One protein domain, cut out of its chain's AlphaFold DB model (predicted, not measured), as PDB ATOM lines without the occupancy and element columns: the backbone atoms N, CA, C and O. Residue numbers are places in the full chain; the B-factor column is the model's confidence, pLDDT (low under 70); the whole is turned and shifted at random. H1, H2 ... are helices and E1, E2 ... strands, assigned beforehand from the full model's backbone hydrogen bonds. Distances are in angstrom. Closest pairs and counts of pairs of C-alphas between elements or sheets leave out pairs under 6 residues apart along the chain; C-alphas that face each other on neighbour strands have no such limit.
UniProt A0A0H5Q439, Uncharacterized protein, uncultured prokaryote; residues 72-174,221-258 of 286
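This is residues 72 to 174 and 221 to 258 of the 286 residues of an uncharacterized protein of uncultured prokaryote (UniProt A0A0H5Q439). A strongly twisted sheet of six strands curls round helix H1, and the longer helix H3 lies side by side with H1 over the same face; the opposite face has no named helix on it. The small H2 packs at one end of this helix pair, on residues 118 to 120 of H1 and 222 to 229 of H3. The printed part has 141 residues, with elements in the order E1 E2 H1 H2 E3 E4 H3 E5 E6; the antiparallel sheet runs E4 E3 E1 E2 E5 E6, and the class is mixed, helices and strands. It is compact, with a radius of gyration of the C-alphas of 15.5 A and spans of 46 by 33 by 29 A.

Begin at E1, residues 72 to 80, an inner strand that forms a hairpin with E2, residues 91 to 100; look for N 74 and O 97, 2.9 A apart. On the other side of E1 from E2 is E3, residues 143 to 149, with N 77 and O 146 at 2.8 A. E3 forms a hairpin with the edge strand E4, residues 160 to 164, where N 145 and O 162 are 2.8 A apart. Beyond E2 comes E5, residues 243 to 248, with N 98 and O 243 at 2.9 A; its pairing is staggered, with E2 over 243 to 245 and with E6, residues 253 to 258, over 245 to 248. In that last hairpin N 246 and O 255 are 2.8 A apart. H1, residues 105 to 120, is on the sheet, its C-alpha of Ala 112 coming to 6.3 A from that of Glu 162, the closest pair with E4. H3, residues 221 to 240, is on the same face, in two layers, helices over a sheet. H1 and H3 touch, closest at the C-alphas of Ile 118 and Gly 229, 3.8 A, at a shallow tilt of 17 degrees, opposite ways. H2, residues 128 to 131, touches H1 closest at the C-alphas of Phe 119 and Gly 129, 4.5 A, and is not on the sheet. E2, H1 H2 and E3 form a split strand-helix-strand unit, two strands running the same way with E1 between them, its crossover right-handed. O i to N i+4 pairs are within hydrogen-bond range for 10 of 12 in H1 and 14 of 16 in H3; H2 is too short for one.

Find C-alpha 72 at (176.690, 169.450, 131.721); from there E1 runs 25.5 A to C-alpha 80, and E2 runs 29.0 A. H1 spans 22.5 A, and E3 20.3 A. H3 starts at C-alpha 221, (167.168, 187.796, 102.812), and covers 29.3 A. E6 ends at C-alpha 258, (172.610, 187.478, 124.609).

The C-alphas of Gly 172 and Ser 251, 47.7 A apart, are the farthest pair. Residues 175 to 220 are not printed; C-alphas 174 and 221 are 17.8 A apart across this cut. Of the links printed whole, H2 to E3 is long. Mean pLDDT of the printed part is 95.7, and no printed residue is under 70.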
ATOM      1  N   ALA A  72     175.744 170.011 132.671       96.50
ATOM      2  CA  ALA A  72     176.690 169.450 131.721       96.50
ATOM      3  C   ALA A  72     176.979 170.466 130.608       96.50
ATOM      4  O   ALA A  72     176.084 171.166 130.130       96.50
ATOM      5  N   THR A  73     178.243 170.577 130.183       97.75
ATOM      6  CA  THR A  73     178.617 171.439 129.050       97.75
ATOM      7  C   THR A  73     178.900 170.580 127.831       97.75
ATOM      8  O   THR A  73     179.940 169.927 127.755       97.75
ATOM      9  N   ILE A  74     178.006 170.644 126.851       98.38
ATOM     10  CA  ILE A  74     178.081 169.856 125.625       98.38
ATOM     11  C   ILE A  74     178.636 170.712 124.489       98.38
ATOM     12  O   ILE A  74     178.165 171.819 124.221       98.38
ATOM     13  N   ARG A  75     179.647 170.199 123.791       98.50
ATOM     14  CA  ARG A  75     180.158 170.755 122.537       98.50
ATOM     15  C   ARG A  75     179.533 169.998 121.372       98.50
ATOM     16  O   ARG A  75     179.751 168.798 121.254       98.50
ATOM     17  N   ALA A  76     178.824 170.704 120.501       98.56
ATOM     18  CA  ALA A  76     178.275 170.158 119.266       98.56
ATOM     19  C   ALA A  76     179.142 170.588 118.079       98.56
ATOM     20  O   ALA A  76     179.342 171.786 117.852       98.56
ATOM     21  N   GLN A  77     179.657 169.623 117.327       98.50
ATOM     22  CA  GLN A  77     180.457 169.852 116.132       98.50
ATOM     23  C   GLN A  77     179.641 169.472 114.896       98.50
ATOM     24  O   GLN A  77     179.428 168.300 114.611       98.50
ATOM     25  N   ILE A  78     179.177 170.485 114.171       98.19
ATOM     26  CA  ILE A  78     178.361 170.344 112.965       98.19
ATOM     27  C   ILE A  78     179.296 170.130 111.783       98.19
ATOM     28  O   ILE A  78     180.135 170.994 111.510       98.19
ATOM     29  N   GLN A  79     179.112 169.031 111.062       97.81
ATOM     30  CA  GLN A  79     179.880 168.681 109.878       97.81
ATOM     31  C   GLN A  79     179.002 168.766 108.629       97.81
ATOM     32  O   GLN A  79     177.981 168.089 108.515       97.81
ATOM     33  N   LEU A  80     179.421 169.596 107.674       96.88
ATOM     34  CA  LEU A  80     178.806 169.716 106.353       96.88
ATOM     35  C   LEU A  80     179.816 169.219 105.309       96.88
ATOM     36  O   LEU A  80     180.628 170.019 104.816       96.88
ATOM     37  N   PRO A  81     179.846 167.907 105.023       96.44
ATOM     38  CA  PRO A  81     180.782 167.347 104.064       96.44
ATOM     39  C   PRO A  81     180.420 167.749 102.636       96.44
ATOM     40  O   PRO A  81     179.259 167.984 102.287       96.44
ATOM     41  N   TYR A  82     181.449 167.860 101.804       95.56
ATOM     42  CA  TYR A  82     181.293 168.202 100.398       95.56
ATOM     43  C   TYR A  82     181.107 166.941  99.551       95.56
ATOM     44  O   TYR A  82     181.503 165.844  99.943       95.56
ATOM     45  N   THR A  83     180.547 167.103  98.356       95.62
ATOM     46  CA  THR A  83     180.346 166.023  97.377       95.62
ATOM     47  C   THR A  83     181.653 165.431  96.845       95.62
ATOM     48  O   THR A  83     181.639 164.351  96.262       95.62
ATOM     49  N   THR A  84     182.794 166.091  97.082       92.81
ATOM     50  CA  THR A  84     184.133 165.587  96.740       92.81
ATOM     51  C   THR A  84     184.529 164.355  97.556       92.81
ATOM     52  O   THR A  84     185.392 163.593  97.125       92.81
ATOM     53  N   GLY A  85     183.937 164.163  98.743       90.12
ATOM     54  CA  GLY A  85     184.293 163.085  99.669       90.12
ATOM     55  C   GLY A  85     185.659 163.254 100.348       90.12
ATOM     56  O   GLY A  85     186.097 162.354 101.062       90.12
ATOM     57  N   ILE A  86     186.345 164.386 100.153       90.75
ATOM     58  CA  ILE A  86     187.661 164.638 100.750       90.75
ATOM     59  C   ILE A  86     187.473 165.234 102.158       90.75
ATOM     60  O   ILE A  86     186.844 166.287 102.290       90.75
ATOM     61  N   PRO A  87     188.060 164.648 103.222       91.44
ATOM     62  CA  PRO A  87     187.894 165.148 104.591       91.44
ATOM     63  C   PRO A  87     188.344 166.602 104.818       91.44
ATOM     64  O   PRO A  87     187.846 167.269 105.721       91.44
ATOM     65  N   SER A  88     189.270 167.124 104.004       88.94
ATOM     66  CA  SER A  88     189.710 168.527 104.085       88.94
ATOM     67  C   SER A  88     188.638 169.536 103.678       88.94
ATOM     68  O   SER A  88     188.746 170.709 104.037       88.94
ATOM     69  N   ASP A  89     187.625 169.087 102.939       91.25
ATOM     70  CA  ASP A  89     186.581 169.936 102.372       91.25
ATOM     71  C   ASP A  89     185.347 169.998 103.282       91.25
ATOM     72  O   ASP A  89     184.360 170.655 102.962       91.25
ATOM     73  N   VAL A  90     185.368 169.347 104.445       93.69
ATOM     74  CA  VAL A  90     184.237 169.366 105.379       93.69
ATOM     75  C   VAL A  90     184.140 170.743 106.045       93.69
ATOM     76  O   VAL A  90     185.070 171.206 106.710       93.69
ATOM     77  N   SER A  91     182.986 171.410 105.910       94.31
ATOM     78  CA  SER A  91     182.690 172.587 106.736       94.31
ATOM     79  C   SER A  91     182.447 172.141 108.164       94.31
ATOM     80  O   SER A  91     181.539 171.348 108.395       94.31
ATOM     81  N   THR A  92     183.200 172.679 109.117       95.69
ATOM     82  CA  THR A  92     182.952 172.423 110.536       95.69
ATOM     83  C   THR A  92     182.531 173.707 111.237       95.69
ATOM     84  O   THR A  92     183.235 174.714 111.156       95.69
ATOM     85  N   ASN A  93     181.396 173.669 111.936       96.75
ATOM     86  CA  ASN A  93     180.966 174.721 112.857       96.75
ATOM     87  C   ASN A  93     180.814 174.136 114.262       96.75
ATOM     88  O   ASN A  93     180.291 173.038 114.417       96.75
ATOM     89  N   THR A  94     181.231 174.882 115.284       97.81
ATOM     90  CA  THR A  94     181.210 174.399 116.670       97.81
ATOM     91  C   THR A  94     180.302 175.269 117.524       97.81
ATOM     92  O   THR A  94     180.502 176.477 117.636       97.81
ATOM     93  N   LEU A  95     179.329 174.639 118.174       98.44
ATOM     94  CA  LEU A  95     178.431 175.258 119.142       98.44
ATOM     95  C   LEU A  95     178.652 174.647 120.526       98.44
ATOM     96  O   LEU A  95     179.152 173.532 120.655       98.44
ATOM     97  N   HIS A  96     178.293 175.395 121.565       98.62
ATOM     98  CA  HIS A  96     178.379 174.934 122.945       98.62
ATOM     99  C   HIS A  96     177.049 175.162 123.644       98.62
ATOM    100  O   HIS A  96     176.450 176.232 123.513       98.62
ATOM    101  N   PHE A  97     176.624 174.169 124.407       98.50
ATOM    102  CA  PHE A  97     175.362 174.163 125.121       98.50
ATOM    103  C   PHE A  97     175.587 173.774 126.570       98.50
ATOM    104  O   PHE A  97     176.564 173.105 126.912       98.50
ATOM    105  N   VAL A  98     174.679 174.227 127.418       98.00
ATOM    106  CA  VAL A  98     174.602 173.835 128.817       98.00
ATOM    107  C   VAL A  98     173.244 173.175 129.020       98.00
ATOM    108  O   VAL A  98     172.241 173.777 128.644       98.00
ATOM    109  N   LEU A  99     173.234 171.950 129.545       97.12
ATOM    110  CA  LEU A  99     172.038 171.126 129.748       97.12
ATOM    111  C   LEU A  99     171.973 170.632 131.202       97.12
ATOM    112  O   LEU A  99     173.024 170.562 131.850       97.12
ATOM    113  N   PRO A 100     170.780 170.290 131.717       96.06
ATOM    114  CA  PRO A 100     170.653 169.564 132.977       96.06
ATOM    115  C   PRO A 100     171.400 168.221 132.926       96.06
ATOM    116  O   PRO A 100     171.385 167.538 131.906       96.06
ATOM    117  N   ASP A 101     172.066 167.852 134.020       92.00
ATOM    118  CA  ASP A 101     172.714 166.547 134.207       92.00
ATOM    119  C   ASP A 101     171.773 165.607 135.001       92.00
ATOM    120  O   ASP A 101     171.137 166.073 135.954       92.00
ATOM    121  N   PRO A 102     171.648 164.305 134.668       94.38
ATOM    122  CA  PRO A 102     172.330 163.581 133.594       94.38
ATOM    123  C   PRO A 102     171.788 163.900 132.198       94.38
ATOM    124  O   PRO A 102     170.578 163.889 131.988       94.38
ATOM    125  N   VAL A 103     172.692 164.080 131.230       96.50
ATOM    126  CA  VAL A 103     172.324 164.172 129.807       96.50
ATOM    127  C   VAL A 103     172.021 162.774 129.267       96.50
ATOM    128  O   VAL A 103     172.863 161.873 129.342       96.50
ATOM    129  N   VAL A 104     170.828 162.582 128.711       96.38
ATOM    130  CA  VAL A 104     170.370 161.302 128.154       96.38
ATOM    131  C   VAL A 104     170.349 161.319 126.622       96.38
ATOM    132  O   VAL A 104     170.457 162.364 125.987       96.38
ATOM    133  N   ALA A 105     170.190 160.145 125.998       96.88
ATOM    134  CA  ALA A 105     170.176 160.003 124.536       96.88
ATOM    135  C   ALA A 105     169.152 160.924 123.841       96.88
ATOM    136  O   ALA A 105     169.461 161.535 122.822       96.88
ATOM    137  N   LEU A 106     167.962 161.067 124.436       97.06
ATOM    138  CA  LEU A 106     166.894 161.924 123.915       97.06
ATOM    139  C   LEU A 106     167.301 163.407 123.853       97.06
ATOM    140  O   LEU A 106     166.886 164.113 122.937       97.06
ATOM    141  N   ASP A 107     168.140 163.881 124.776       97.44
ATOM    142  CA  ASP A 107     168.585 165.278 124.777       97.44
ATOM    143  C   ASP A 107     169.460 165.582 123.557       97.44
ATOM    144  O   ASP A 107     169.344 166.656 122.966       97.44
ATOM    145  N   TYR A 108     170.303 164.629 123.137       98.19
ATOM    146  CA  TYR A 108     171.124 164.772 121.934       98.19
ATOM    147  C   TYR A 108     170.270 164.807 120.663       98.19
ATOM    148  O   TYR A 108     170.511 165.658 119.807       98.19
ATOM    149  N   GLU A 109     169.235 163.966 120.569       98.12
ATOM    150  CA  GLU A 109     168.282 163.972 119.451       98.12
ATOM    151  C   GLU A 109     167.542 165.319 119.360       98.12
ATOM    152  O   GLU A 109     167.487 165.958 118.305       98.12
ATOM    153  N   LEU A 110     167.007 165.812 120.483       97.75
ATOM    154  CA  LEU A 110     166.290 167.087 120.522       97.75
ATOM    155  C   LEU A 110     167.217 168.278 120.239       97.75
ATOM    156  O   LEU A 110     166.832 169.214 119.528       97.75
ATOM    157  N   LEU A 111     168.460 168.226 120.719       98.19
ATOM    158  CA  LEU A 111     169.479 169.224 120.417       98.19
ATOM    159  C   LEU A 111     169.880 169.198 118.933       98.19
ATOM    160  O   LEU A 111     170.011 170.258 118.315       98.19
ATOM    161  N   ALA A 112     170.018 168.019 118.324       98.31
ATOM    162  CA  ALA A 112     170.274 167.871 116.893       98.31
ATOM    163  C   ALA A 112     169.116 168.403 116.041       98.31
ATOM    164  O   ALA A 112     169.349 169.107 115.054       98.31
ATOM    165  N   ASN A 113     167.871 168.169 116.459       97.75
ATOM    166  CA  ASN A 113     166.682 168.755 115.840       97.75
ATOM    167  C   ASN A 113     166.691 170.293 115.928       97.75
ATOM    168  O   ASN A 113     166.398 170.977 114.945       97.75
ATOM    169  N   ALA A 114     167.087 170.863 117.072       98.00
ATOM    170  CA  ALA A 114     167.221 172.311 117.228       98.00
ATOM    171  C   ALA A 114     168.321 172.901 116.324       98.00
ATOM    172  O   ALA A 114     168.130 173.959 115.720       98.00
ATOM    173  N   ILE A 115     169.464 172.222 116.202       98.12
ATOM    174  CA  ILE A 115     170.593 172.666 115.373       98.12
ATOM    175  C   ILE A 115     170.280 172.526 113.877       98.12
ATOM    176  O   ILE A 115     170.533 173.455 113.107       98.12
ATOM    177  N   SER A 116     169.707 171.403 113.441       97.31
ATOM    178  CA  SER A 116     169.353 171.178 112.031       97.31
ATOM    179  C   SER A 116     168.272 172.155 111.545       97.31
ATOM    180  O   SER A 116     168.302 172.592 110.389       97.31
ATOM    181  N   ALA A 117     167.395 172.621 112.443       96.25
ATOM    182  CA  ALA A 117     166.418 173.669 112.150       96.25
ATOM    183  C   ALA A 117     167.057 174.993 111.684       96.25
ATOM    184  O   ALA A 117     166.408 175.745 110.956       96.25
ATOM    185  N   ILE A 118     168.330 175.270 112.009       97.06
ATOM    186  CA  ILE A 118     169.061 176.426 111.457       97.06
ATOM    187  C   ILE A 118     169.076 176.377 109.926       97.06
ATOM    188  O   ILE A 118     168.939 177.408 109.264       97.06
ATOM    189  N   PHE A 119     169.244 175.180 109.362       97.44
ATOM    190  CA  PHE A 119     169.354 174.972 107.924       97.44
ATOM    191  C   PHE A 119     167.993 174.826 107.252       97.44
ATOM    192  O   PHE A 119     167.837 175.313 106.135       97.44
ATOM    193  N   GLY A 120     167.024 174.198 107.922       93.44
ATOM    194  CA  GLY A 120     165.704 173.889 107.364       93.44
ATOM    195  C   GLY A 120     164.618 174.947 107.581       93.44
ATOM    196  O   GLY A 120     163.601 174.905 106.894       93.44
ATOM    197  N   TRP A 121     164.786 175.900 108.507       88.69
ATOM    198  CA  TRP A 121     163.719 176.854 108.827       88.69
ATOM    199  C   TRP A 121     163.523 177.903 107.717       88.69
ATOM    200  O   TRP A 121     164.450 178.667 107.414       88.69
ATOM    201  N   PRO A 122     162.323 178.004 107.115       82.00
ATOM    202  CA  PRO A 122     162.070 178.980 106.068       82.00
ATOM    203  C   PRO A 122     161.864 180.377 106.663       82.00
ATOM    204  O   PRO A 122     161.049 180.587 107.557       82.00
ATOM    205  N   THR A 123     162.556 181.376 106.119       79.56
ATOM    206  CA  THR A 123     162.284 182.796 106.386       79.56
ATOM    207  C   THR A 123     162.039 183.501 105.058       79.56
ATOM    208  O   THR A 123     162.924 183.578 104.207       79.56
ATOM    209  N   GLY A 124     160.811 183.986 104.847       73.12
ATOM    210  CA  GLY A 124     160.427 184.620 103.581       73.12
ATOM    211  C   GLY A 124     160.483 183.668 102.380       73.12
ATOM    212  O   GLY A 124     160.841 184.101 101.291       73.12
ATOM    213  N   GLY A 125     160.191 182.379 102.590       78.75
ATOM    214  CA  GLY A 125     160.152 181.360 101.534       78.75
ATOM    215  C   GLY A 125     161.484 180.678 101.212       78.75
ATOM    216  O   GLY A 125     161.496 179.777 100.384       78.75
ATOM    217  N   PHE A 126     162.588 181.056 101.869       83.75
ATOM    218  CA  PHE A 126     163.904 180.443 101.656       83.75
ATOM    219  C   PHE A 126     164.479 179.935 102.970       83.75
ATOM    220  O   PHE A 126     164.381 180.601 104.007       83.75
ATOM    221  N   THR A 127     165.119 178.775 102.908       94.31
ATOM    222  CA  THR A 127     165.874 178.204 104.025       94.31
ATOM    223  C   THR A 127     167.354 178.548 103.860       94.31
ATOM    224  O   THR A 127     167.807 178.883 102.761       94.31
ATOM    225  N   VAL A 128     168.136 178.494 104.940       96.38
ATOM    226  CA  VAL A 128     169.595 178.657 104.820       96.38
ATOM    227  C   VAL A 128     170.171 177.521 103.975       96.38
ATOM    228  O   VAL A 128     170.982 177.780 103.089       96.38
ATOM    229  N   GLY A 129     169.699 176.291 104.195       96.81
ATOM    230  CA  GLY A 129     170.127 175.100 103.471       96.81
ATOM    231  C   GLY A 129     169.914 175.214 101.965       96.81
ATOM    232  O   GLY A 129     170.845 174.969 101.204       96.81
ATOM    233  N   SER A 130     168.747 175.679 101.513       95.94
ATOM    234  CA  SER A 130     168.446 175.819 100.075       95.94
ATOM    235  C   SER A 130     169.318 176.840  99.337       95.94
ATOM    236  O   SER A 130     169.383 176.815  98.108       95.94
ATOM    237  N   SER A 131     169.972 177.742 100.075       96.50
ATOM    238  CA  SER A 131     170.906 178.734  99.528       96.50
ATOM    239  C   SER A 131     172.370 178.306  99.646       96.50
ATOM    240  O   SER A 131     173.230 178.940  99.033       96.50
ATOM    241  N   ILE A 132     172.682 177.281 100.448       97.00
ATOM    242  CA  ILE A 132     174.024 176.688 100.491       97.00
ATOM    243  C   ILE A 132     174.316 176.052  99.126       97.00
ATOM    244  O   ILE A 132     173.414 175.494  98.501       97.00
ATOM    245  N   GLY A 133     175.567 176.141  98.673       95.81
ATOM    246  CA  GLY A 133     176.021 175.598  97.391       95.81
ATOM    247  C   GLY A 133     175.732 174.104  97.217       95.81
ATOM    248  O   GLY A 133     175.614 173.354  98.195       95.81
ATOM    249  N   ALA A 134     175.639 173.667  95.962       95.12
ATOM    250  CA  ALA A 134     175.477 172.256  95.605       95.12
ATOM    251  C   ALA A 134     176.741 171.423  95.897       95.12
ATOM    252  O   ALA A 134     176.675 170.197  95.954       95.12
ATOM    253  N   ALA A 135     177.880 172.081  96.142       93.94
ATOM    254  CA  ALA A 135     179.099 171.438  96.623       93.94
ATOM    255  C   ALA A 135     178.944 170.732  97.986       93.94
ATOM    256  O   ALA A 135     179.695 169.801  98.261       93.94
ATOM    257  N   VAL A 136     177.992 171.138  98.836       96.44
ATOM    258  CA  VAL A 136     177.684 170.445 100.103       96.44
ATOM    259  C   VAL A 136     176.723 169.293  99.840       96.44
ATOM    260  O   VAL A 136     175.714 169.482  99.158       96.44
ATOM    261  N   THR A 137     177.012 168.116 100.405       96.94
ATOM    262  CA  THR A 137     176.199 166.915 100.182       96.94
ATOM    263  C   THR A 137     174.736 167.124 100.575       96.94
ATOM    264  O   THR A 137     174.422 167.741 101.594       96.94
ATOM    265  N   ARG A 138     173.842 166.579  99.748       96.69
ATOM    266  CA  ARG A 138     172.394 166.480  99.993       96.69
ATOM    267  C   ARG A 138     171.927 165.027 100.059       96.69
ATOM    268  O   ARG A 138     170.733 164.766 100.006       96.69
ATOM    269  N   ALA A 139     172.865 164.079 100.130       97.38
ATOM    270  CA  ALA A 139     172.517 162.688 100.377       97.38
ATOM    271  C   ALA A 139     171.727 162.585 101.690       97.38
ATOM    272  O   ALA A 139     171.999 163.342 102.629       97.38
ATOM    273  N   ALA A 140     170.764 161.662 101.735       97.19
ATOM    274  CA  ALA A 140     170.038 161.362 102.962       97.19
ATOM    275  C   ALA A 140     171.044 161.070 104.081       97.19
ATOM    276  O   ALA A 140     171.972 160.283 103.880       97.19
ATOM    277  N   ASP A 141     170.890 161.770 105.202       97.38
ATOM    278  CA  ASP A 141     171.746 161.656 106.387       97.38
ATOM    279  C   ASP A 141     173.237 161.910 106.100       97.38
ATOM    280  O   ASP A 141     174.133 161.416 106.782       97.38
ATOM    281  N   GLY A 142     173.514 162.712 105.065       97.12
ATOM    282  CA  GLY A 142     174.868 163.035 104.629       97.12
ATOM    283  C   GLY A 142     175.582 164.074 105.496       97.12
ATOM    284  O   GLY A 142     176.793 164.223 105.365       97.12
ATOM    285  N   CYS A 143     174.869 164.810 106.352       98.12
ATOM    286  CA  CYS A 143     175.458 165.737 107.321       98.12
ATOM    287  C   CYS A 143     175.370 165.150 108.733       98.12
ATOM    288  O   CYS A 143     174.446 164.395 109.029       98.12
ATOM    289  N   SER A 144     176.296 165.528 109.615       98.19
ATOM    290  CA  SER A 144     176.340 165.005 110.985       98.19
ATOM    291  C   SER A 144     176.591 166.084 112.033       98.19
ATOM    292  O   SER A 144     177.100 167.172 111.746       98.19
ATOM    293  N   ILE A 145     176.208 165.779 113.270       98.69
ATOM    294  CA  ILE A 145     176.479 166.573 114.461       98.69
ATOM    295  C   ILE A 145     177.059 165.636 115.515       98.69
ATOM    296  O   ILE A 145     176.355 164.778 116.044       98.69
ATOM    297  N   ASP A 146     178.339 165.820 115.833       98.69
ATOM    298  CA  ASP A 146     179.007 165.063 116.891       98.69
ATOM    299  C   ASP A 146     178.920 165.822 118.214       98.69
ATOM    300  O   ASP A 146     179.339 166.983 118.312       98.69
ATOM    301  N   PHE A 147     178.402 165.164 119.248       98.69
ATOM    302  CA  PHE A 147     178.267 165.730 120.585       98.69
ATOM    303  C   PHE A 147     179.359 165.211 121.511       98.69
ATOM    304  O   PHE A 147     179.544 164.009 121.666       98.69
ATOM    305  N   TYR A 148     180.065 166.123 122.172       98.56
ATOM    306  CA  TYR A 148     181.106 165.811 123.147       98.56
ATOM    307  C   TYR A 148     180.750 166.427 124.492       98.56
ATOM    308  O   TYR A 148     180.479 167.627 124.558       98.56
ATOM    309  N   ASP A 149     180.833 165.651 125.566       97.94
ATOM    310  CA  ASP A 149     180.801 166.204 126.916       97.94
ATOM    311  C   ASP A 149     182.187 166.757 127.278       97.94
ATOM    312  O   ASP A 149     183.209 166.080 127.154       97.94
ATOM    313  N   LEU A 150     182.253 168.022 127.695       97.50
ATOM    314  CA  LEU A 150     183.515 168.638 128.095       97.50
ATOM    315  C   LEU A 150     184.033 168.140 129.453       97.50
ATOM    316  O   LEU A 150     185.224 168.338 129.722       97.50
ATOM    317  N   ALA A 151     183.197 167.484 130.265       96.50
ATOM    318  CA  ALA A 151     183.618 166.807 131.489       96.50
ATOM    319  C   ALA A 151     184.458 165.546 131.210       96.50
ATOM    320  O   ALA A 151     185.285 165.170 132.043       96.50
ATOM    321  N   ASP A 152     184.316 164.938 130.026       96.88
ATOM    322  CA  ASP A 152     185.076 163.745 129.654       96.88
ATOM    323  C   ASP A 152     186.585 164.021 129.541       96.88
ATOM    324  O   ASP A 152     186.993 165.105 129.087       96.88
ATOM    325  N   PRO A 153     187.439 163.040 129.899       97.38
ATOM    326  CA  PRO A 153     188.882 163.164 129.747       97.38
ATOM    327  C   PRO A 153     189.284 163.278 128.269       97.38
ATOM    328  O   PRO A 153     188.647 162.736 127.368       97.38
ATOM    329  N   THR A 154     190.382 163.984 128.003       96.56
ATOM    330  CA  THR A 154     190.983 164.062 126.664       96.56
ATOM    331  C   THR A 154     191.885 162.853 126.388       96.56
ATOM    332  O   THR A 154     192.693 162.535 127.264       96.56
ATOM    333  N   PRO A 155     191.865 162.246 125.181       97.31
ATOM    334  CA  PRO A 155     191.053 162.590 124.009       97.31
ATOM    335  C   PRO A 155     189.581 162.178 124.166       97.31
ATOM    336  O   PRO A 155     189.280 161.073 124.602       97.31
ATOM    337  N   ARG A 156     188.666 163.080 123.783       97.75
ATOM    338  CA  ARG A 156     187.217 162.884 123.948       97.75
ATOM    339  C   ARG A 156     186.628 162.120 122.765       97.75
ATOM    340  O   ARG A 156     186.929 162.451 121.618       97.75
ATOM    341  N   VAL A 157     185.754 161.162 123.054       98.00
ATOM    342  CA  VAL A 157     184.961 160.416 122.062       98.00
ATOM    343  C   VAL A 157     183.566 161.055 121.976       98.00
ATOM    344  O   VAL A 157     183.085 161.540 123.003       98.00
ATOM    345  N   PRO A 158     182.916 161.113 120.797       98.38
ATOM    346  CA  PRO A 158     181.529 161.559 120.716       98.38
ATOM    347  C   PRO A 158     180.623 160.699 121.608       98.38
ATOM    348  O   PRO A 158     180.699 159.471 121.574       98.38
ATOM    349  N   ARG A 159     179.768 161.345 122.404       98.06
ATOM    350  CA  ARG A 159     178.718 160.691 123.198       98.06
ATOM    351  C   ARG A 159     177.537 160.271 122.329       98.06
ATOM    352  O   ARG A 159     176.943 159.228 122.578       98.06
ATOM    353  N   ALA A 160     177.242 161.070 121.310       98.44
ATOM    354  CA  ALA A 160     176.248 160.802 120.284       98.44
ATOM    355  C   ALA A 160     176.698 161.437 118.962       98.44
ATOM    356  O   ALA A 160     177.392 162.461 118.963       98.44
ATOM    357  N   THR A 161     176.277 160.833 117.856       98.62
ATOM    358  CA  THR A 161     176.416 161.378 116.507       98.62
ATOM    359  C   THR A 161     175.041 161.333 115.871       98.62
ATOM    360  O   THR A 161     174.518 160.252 115.614       98.62
ATOM    361  N   GLU A 162     174.476 162.506 115.619       98.50
ATOM    362  CA  GLU A 162     173.163 162.635 114.996       98.50
ATOM    363  C   GLU A 162     173.325 163.046 113.540       98.50
ATOM    364  O   GLU A 162     174.149 163.904 113.211       98.50
ATOM    365  N   LEU A 163     172.547 162.425 112.660       98.31
ATOM    366  CA  LEU A 163     172.590 162.694 111.230       98.31
ATOM    367  C   LEU A 163     171.422 163.586 110.821       98.31
ATOM    368  O   LEU A 163     170.362 163.582 111.444       98.31
ATOM    369  N   PHE A 164     171.612 164.369 109.765       98.19
ATOM    370  CA  PHE A 164     170.518 165.114 109.157       98.19
ATOM    371  C   PHE A 164     170.715 165.283 107.657       98.19
ATOM    372  O   PHE A 164     171.830 165.278 107.126       98.19
ATOM    373  N   THR A 165     169.595 165.490 106.972       97.38
ATOM    374  CA  THR A 165     169.575 165.779 105.541       97.38
ATOM    375  C   THR A 165     169.464 167.281 105.326       97.38
ATOM    376  O   THR A 165     168.573 167.950 105.854       97.38
ATOM    377  N   MET A 166     170.383 167.830 104.541       97.31
ATOM    378  CA  MET A 166     170.338 169.230 104.151       97.31
ATOM    379  C   MET A 166     169.207 169.444 103.116       97.31
ATOM    380  O   MET A 166     169.116 168.643 102.187       97.31
ATOM    381  N   PRO A 167     168.377 170.508 103.218       95.88
ATOM    382  CA  PRO A 167     167.304 170.796 102.252       95.88
ATOM    383  C   PRO A 167     167.793 170.830 100.801       95.88
ATOM    384  O   PRO A 167     168.957 171.134 100.580       95.88
ATOM    385  N   ASP A 168     166.941 170.618  99.801       94.62
ATOM    386  CA  ASP A 168     167.379 170.715  98.401       94.62
ATOM    387  C   ASP A 168     167.940 172.107  98.064       94.62
ATOM    388  O   ASP A 168     167.399 173.142  98.471       94.62
ATOM    389  N   ALA A 169     169.048 172.138  97.319       92.88
ATOM    390  CA  ALA A 169     169.617 173.382  96.809       92.88
ATOM    391  C   ALA A 169     168.713 173.986  95.724       92.88
ATOM    392  O   ALA A 169     167.990 173.275  95.024       92.88
ATOM    393  N   THR A 170     168.789 175.304  95.530       92.25
ATOM    394  CA  THR A 170     168.044 175.944  94.441       92.25
ATOM    395  C   THR A 170     168.595 175.452  93.099       92.25
ATOM    396  O   THR A 170     169.771 175.656  92.783       92.25
ATOM    397  N   SER A 171     167.760 174.774  92.310       89.19
ATOM    398  CA  SER A 171     168.163 174.149  91.045       89.19
ATOM    399  C   SER A 171     168.604 175.178  90.002       89.19
ATOM    400  O   SER A 171     167.945 176.204  89.835       89.19
ATOM    401  N   GLY A 172     169.664 174.875  89.245       89.56
ATOM    402  CA  GLY A 172     170.123 175.710  88.126       89.56
ATOM    403  C   GLY A 172     170.826 177.008  88.539       89.56
ATOM    404  O   GLY A 172     171.000 177.897  87.710       89.56
ATOM    405  N   VAL A 173     171.223 177.129  89.807       92.81
ATOM    406  CA  VAL A 173     171.914 178.305  90.342       92.81
ATOM    407  C   VAL A 173     173.400 177.998  90.514       92.81
ATOM    408  O   VAL A 173     173.765 176.984  91.101       92.81
ATOM    409  N   THR A 174     174.260 178.883  90.008       96.31
ATOM    410  CA  THR A 174     175.720 178.762  90.131       96.31
ATOM    411  C   THR A 174     176.174 178.947  91.580       96.31
ATOM    412  O   THR A 174     175.718 179.868  92.262       96.31
ATOM    413  N   GLN A 221     167.929 189.009 102.565       95.19
ATOM    414  CA  GLN A 221     167.168 187.796 102.812       95.19
ATOM    415  C   GLN A 221     168.023 186.691 103.427       95.19
ATOM    416  O   GLN A 221     167.654 186.198 104.485       95.19
ATOM    417  N   ILE A 222     169.192 186.360 102.861       96.25
ATOM    418  CA  ILE A 222     170.017 185.284 103.431       96.25
ATOM    419  C   ILE A 222     170.497 185.630 104.843       96.25
ATOM    420  O   ILE A 222     170.455 184.797 105.746       96.25
ATOM    421  N   ARG A 223     170.853 186.899 105.080       96.69
ATOM    422  CA  ARG A 223     171.200 187.392 106.419       96.69
ATOM    423  C   ARG A 223     170.030 187.261 107.395       96.69
ATOM    424  O   ARG A 223     170.248 186.944 108.562       96.69
ATOM    425  N   ALA A 224     168.803 187.523 106.948       95.75
ATOM    426  CA  ALA A 224     167.606 187.330 107.761       95.75
ATOM    427  C   ALA A 224     167.340 185.844 108.040       95.75
ATOM    428  O   ALA A 224     167.106 185.512 109.196       95.75
ATOM    429  N   SER A 225     167.461 184.963 107.042       95.88
ATOM    430  CA  SER A 225     167.277 183.515 107.207       95.88
ATOM    431  C   SER A 225     168.295 182.905 108.170       95.88
ATOM    432  O   SER A 225     167.904 182.129 109.033       95.88
ATOM    433  N   ILE A 226     169.574 183.305 108.110       96.81
ATOM    434  CA  ILE A 226     170.591 182.838 109.071       96.81
ATOM    435  C   ILE A 226     170.205 183.248 110.497       96.81
ATOM    436  O   ILE A 226     170.200 182.410 111.396       96.81
ATOM    437  N   ARG A 227     169.842 184.517 110.728       96.56
ATOM    438  CA  ARG A 227     169.410 184.959 112.067       96.56
ATOM    439  C   ARG A 227     168.137 184.241 112.519       96.56
ATOM    440  O   ARG A 227     168.077 183.816 113.667       96.56
ATOM    441  N   GLY A 228     167.164 184.081 111.623       95.38
ATOM    442  CA  GLY A 228     165.904 183.385 111.884       95.38
ATOM    443  C   GLY A 228     166.109 181.917 112.255       95.38
ATOM    444  O   GLY A 228     165.502 181.449 113.211       95.38
ATOM    445  N   GLY A 229     167.024 181.216 111.578       95.94
ATOM    446  CA  GLY A 229     167.388 179.834 111.899       95.94
ATOM    447  C   GLY A 229     167.978 179.689 113.305       95.94
ATOM    448  O   GLY A 229     167.556 178.824 114.066       95.94
ATOM    449  N   TYR A 230     168.881 180.587 113.708       97.19
ATOM    450  CA  TYR A 230     169.425 180.576 115.074       97.19
ATOM    451  C   TYR A 230     168.394 180.989 116.132       97.19
ATOM    452  O   TYR A 230     168.391 180.435 117.226       97.19
ATOM    453  N   GLN A 231     167.495 181.928 115.827       96.06
ATOM    454  CA  GLN A 231     166.377 182.264 116.718       96.06
ATOM    455  C   GLN A 231     165.425 181.076 116.897       96.06
ATOM    456  O   GLN A 231     164.957 180.819 118.007       96.06
ATOM    457  N   ARG A 232     165.177 180.322 115.818       96.00
ATOM    458  CA  ARG A 232     164.389 179.092 115.865       96.00
ATOM    459  C   ARG A 232     165.070 178.028 116.719       96.00
ATOM    460  O   ARG A 232     164.394 177.460 117.568       96.00
ATOM    461  N   MET A 233     166.379 177.821 116.548       97.44
ATOM    462  CA  MET A 233     167.167 176.936 117.412       97.44
ATOM    463  C   MET A 233     166.975 177.320 118.880       97.44
ATOM    464  O   MET A 233     166.558 176.478 119.658       97.44
ATOM    465  N   VAL A 234     167.195 178.589 119.252       97.06
ATOM    466  CA  VAL A 234     167.036 179.054 120.645       97.06
ATOM    467  C   VAL A 234     165.636 178.756 121.191       97.06
ATOM    468  O   VAL A 234     165.526 178.225 122.285       97.06
ATOM    469  N   THR A 235     164.584 178.991 120.402       96.44
ATOM    470  CA  THR A 235     163.201 178.663 120.807       96.44
ATOM    471  C   THR A 235     163.001 177.163 121.060       96.44
ATOM    472  O   THR A 235     162.189 176.777 121.890       96.44
ATOM    473  N   MET A 236     163.702 176.300 120.319       96.69
ATOM    474  CA  MET A 236     163.636 174.847 120.509       96.69
ATOM    475  C   MET A 236     164.456 174.380 121.716       96.69
ATOM    476  O   MET A 236     164.072 173.400 122.344       96.69
ATOM    477  N   LEU A 237     165.541 175.082 122.063       96.38
ATOM    478  CA  LEU A 237     166.336 174.781 123.258       96.38
ATOM    479  C   LEU A 237     165.536 174.999 124.551       96.38
ATOM    480  O   LEU A 237     165.687 174.215 125.484       96.38
ATOM    481  N   ASP A 238     164.644 175.995 124.575       94.81
ATOM    482  CA  ASP A 238     163.763 176.262 125.723       94.81
ATOM    483  C   ASP A 238     162.853 175.064 126.057       94.81
ATOM    484  O   ASP A 238     162.446 174.898 127.200       94.81
ATOM    485  N   ALA A 239     162.533 174.207 125.078       93.19
ATOM    486  CA  ALA A 239     161.696 173.023 125.289       93.19
ATOM    487  C   ALA A 239     162.439 171.849 125.957       93.19
ATOM    488  O   ALA A 239     161.795 170.875 126.342       93.19
ATOM    489  N   ILE A 240     163.769 171.929 126.060       95.12
ATOM    490  CA  ILE A 240     164.645 170.895 126.637       95.12
ATOM    491  C   ILE A 240     165.554 171.450 127.738       95.12
ATOM    492  O   ILE A 240     166.589 170.862 128.043       95.12
ATOM    493  N   ASP A 241     165.214 172.622 128.281       96.00
ATOM    494  CA  ASP A 241     165.991 173.324 129.309       96.00
ATOM    495  C   ASP A 241     167.485 173.509 128.951       96.00
ATOM    496  O   ASP A 241     168.353 173.626 129.822       96.00
ATOM    497  N   ALA A 242     167.803 173.566 127.653       96.88
ATOM    498  CA  ALA A 242     169.158 173.762 127.158       96.88
ATOM    499  C   ALA A 242     169.447 175.246 126.909       96.88
ATOM    500  O   ALA A 242     168.591 176.022 126.488       96.88
ATOM    501  N   VAL A 243     170.701 175.659 127.100       97.69
ATOM    502  CA  VAL A 243     171.121 177.054 126.906       97.69
ATOM    503  C   VAL A 243     172.302 177.133 125.949       97.69
ATOM    504  O   VAL A 243     173.350 176.535 126.187       97.69
ATOM    505  N   TRP A 244     172.174 177.929 124.882       98.25
ATOM    506  CA  TRP A 244     173.295 178.236 123.990       98.25
ATOM    507  C   TRP A 244     174.286 179.197 124.664       98.25
ATOM    508  O   TRP A 244     173.928 180.298 125.100       98.25
ATOM    509  N   VAL A 245     175.562 178.802 124.726       98.31
ATOM    510  CA  VAL A 245     176.614 179.555 125.417       98.31
ATOM    511  C   VAL A 245     177.825 179.841 124.526       98.31
ATOM    512  O   VAL A 245     178.168 179.102 123.603       98.31
ATOM    513  N   VAL A 246     178.535 180.921 124.846       98.06
ATOM    514  CA  VAL A 246     179.930 181.125 124.452       98.06
ATOM    515  C   VAL A 246     180.813 180.408 125.472       98.06
ATOM    516  O   VAL A 246     180.818 180.777 126.649       98.06
ATOM    517  N   ARG A 247     181.578 179.409 125.025       97.62
ATOM    518  CA  ARG A 247     182.599 178.736 125.837       97.62
ATOM    519  C   ARG A 247     183.941 179.447 125.695       97.62
ATOM    520  O   ARG A 247     184.397 179.675 124.577       97.62
ATOM    521  N   SER A 248     184.606 179.740 126.812       96.75
ATOM    522  CA  SER A 248     186.025 180.105 126.808       96.75
ATOM    523  C   SER A 248     186.862 178.947 127.335       96.75
ATOM    524  O   SER A 248     186.754 178.589 128.504       96.75
ATOM    525  N   GLU A 249     187.734 178.394 126.495       95.25
ATOM    526  CA  GLU A 249     188.668 177.335 126.905       95.25
ATOM    527  C   GLU A 249     189.725 177.849 127.893       95.25
ATOM    528  O   GLU A 249     190.164 177.118 128.770       95.25
ATOM    529  N   VAL A 250     190.082 179.136 127.804       95.56
ATOM    530  CA  VAL A 250     191.120 179.743 128.650       95.56
ATOM    531  C   VAL A 250     190.665 179.900 130.098       95.56
ATOM    532  O   VAL A 250     191.447 179.665 131.012       95.56
ATOM    533  N   SER A 251     189.425 180.344 130.325       94.50
ATOM    534  CA  SER A 251     188.870 180.484 131.680       94.50
ATOM    535  C   SER A 251     188.007 179.302 132.109       94.50
ATOM    536  O   SER A 251     187.545 179.286 133.243       94.50
ATOM    537  N   ASN A 252     187.779 178.329 131.226       95.50
ATOM    538  CA  ASN A 252     186.885 177.198 131.462       95.50
ATOM    539  C   ASN A 252     185.457 177.627 131.876       95.50
ATOM    540  O   ASN A 252     184.780 176.925 132.627       95.50
ATOM    541  N   THR A 253     184.995 178.785 131.387       95.94
ATOM    542  CA  THR A 253     183.695 179.387 131.729       95.94
ATOM    543  C   THR A 253     182.727 179.394 130.549       95.94
ATOM    544  O   THR A 253     183.132 179.509 129.388       95.94
ATOM    545  N   ASN A 254     181.434 179.318 130.867       97.06
ATOM    546  CA  ASN A 254     180.325 179.478 129.927       97.06
ATOM    547  C   ASN A 254     179.671 180.844 130.118       97.06
ATOM    548  O   ASN A 254     179.486 181.298 131.247       97.06
ATOM    549  N   HIS A 255     179.290 181.485 129.019       96.88
ATOM    550  CA  HIS A 255     178.535 182.731 129.045       96.88
ATOM    551  C   HIS A 255     177.332 182.631 128.107       96.88
ATOM    552  O   HIS A 255     177.514 182.469 126.903       96.88
ATOM    553  N   THR A 256     176.114 182.755 128.634       96.81
ATOM    554  CA  THR A 256     174.877 182.690 127.841       96.81
ATOM    555  C   THR A 256     174.876 183.714 126.715       96.81
ATOM    556  O   THR A 256     175.162 184.895 126.939       96.81
ATOM    557  N   VAL A 257     174.564 183.264 125.498       97.81
ATOM    558  CA  VAL A 257     174.476 184.140 124.328       97.81
ATOM    559  C   VAL A 257     173.306 185.109 124.507       97.81
ATOM    560  O   VAL A 257     172.177 184.700 124.739       97.81
ATOM    561  N   ALA A 258     173.582 186.407 124.391       97.44
ATOM    562  CA  ALA A 258     172.610 187.478 124.609       97.44
ATOM    563  C   ALA A 258     172.230 188.215 123.318       97.44
ATOM    564  O   ALA A 258     171.178 188.844 123.243       97.44
TER     565      ALA A 258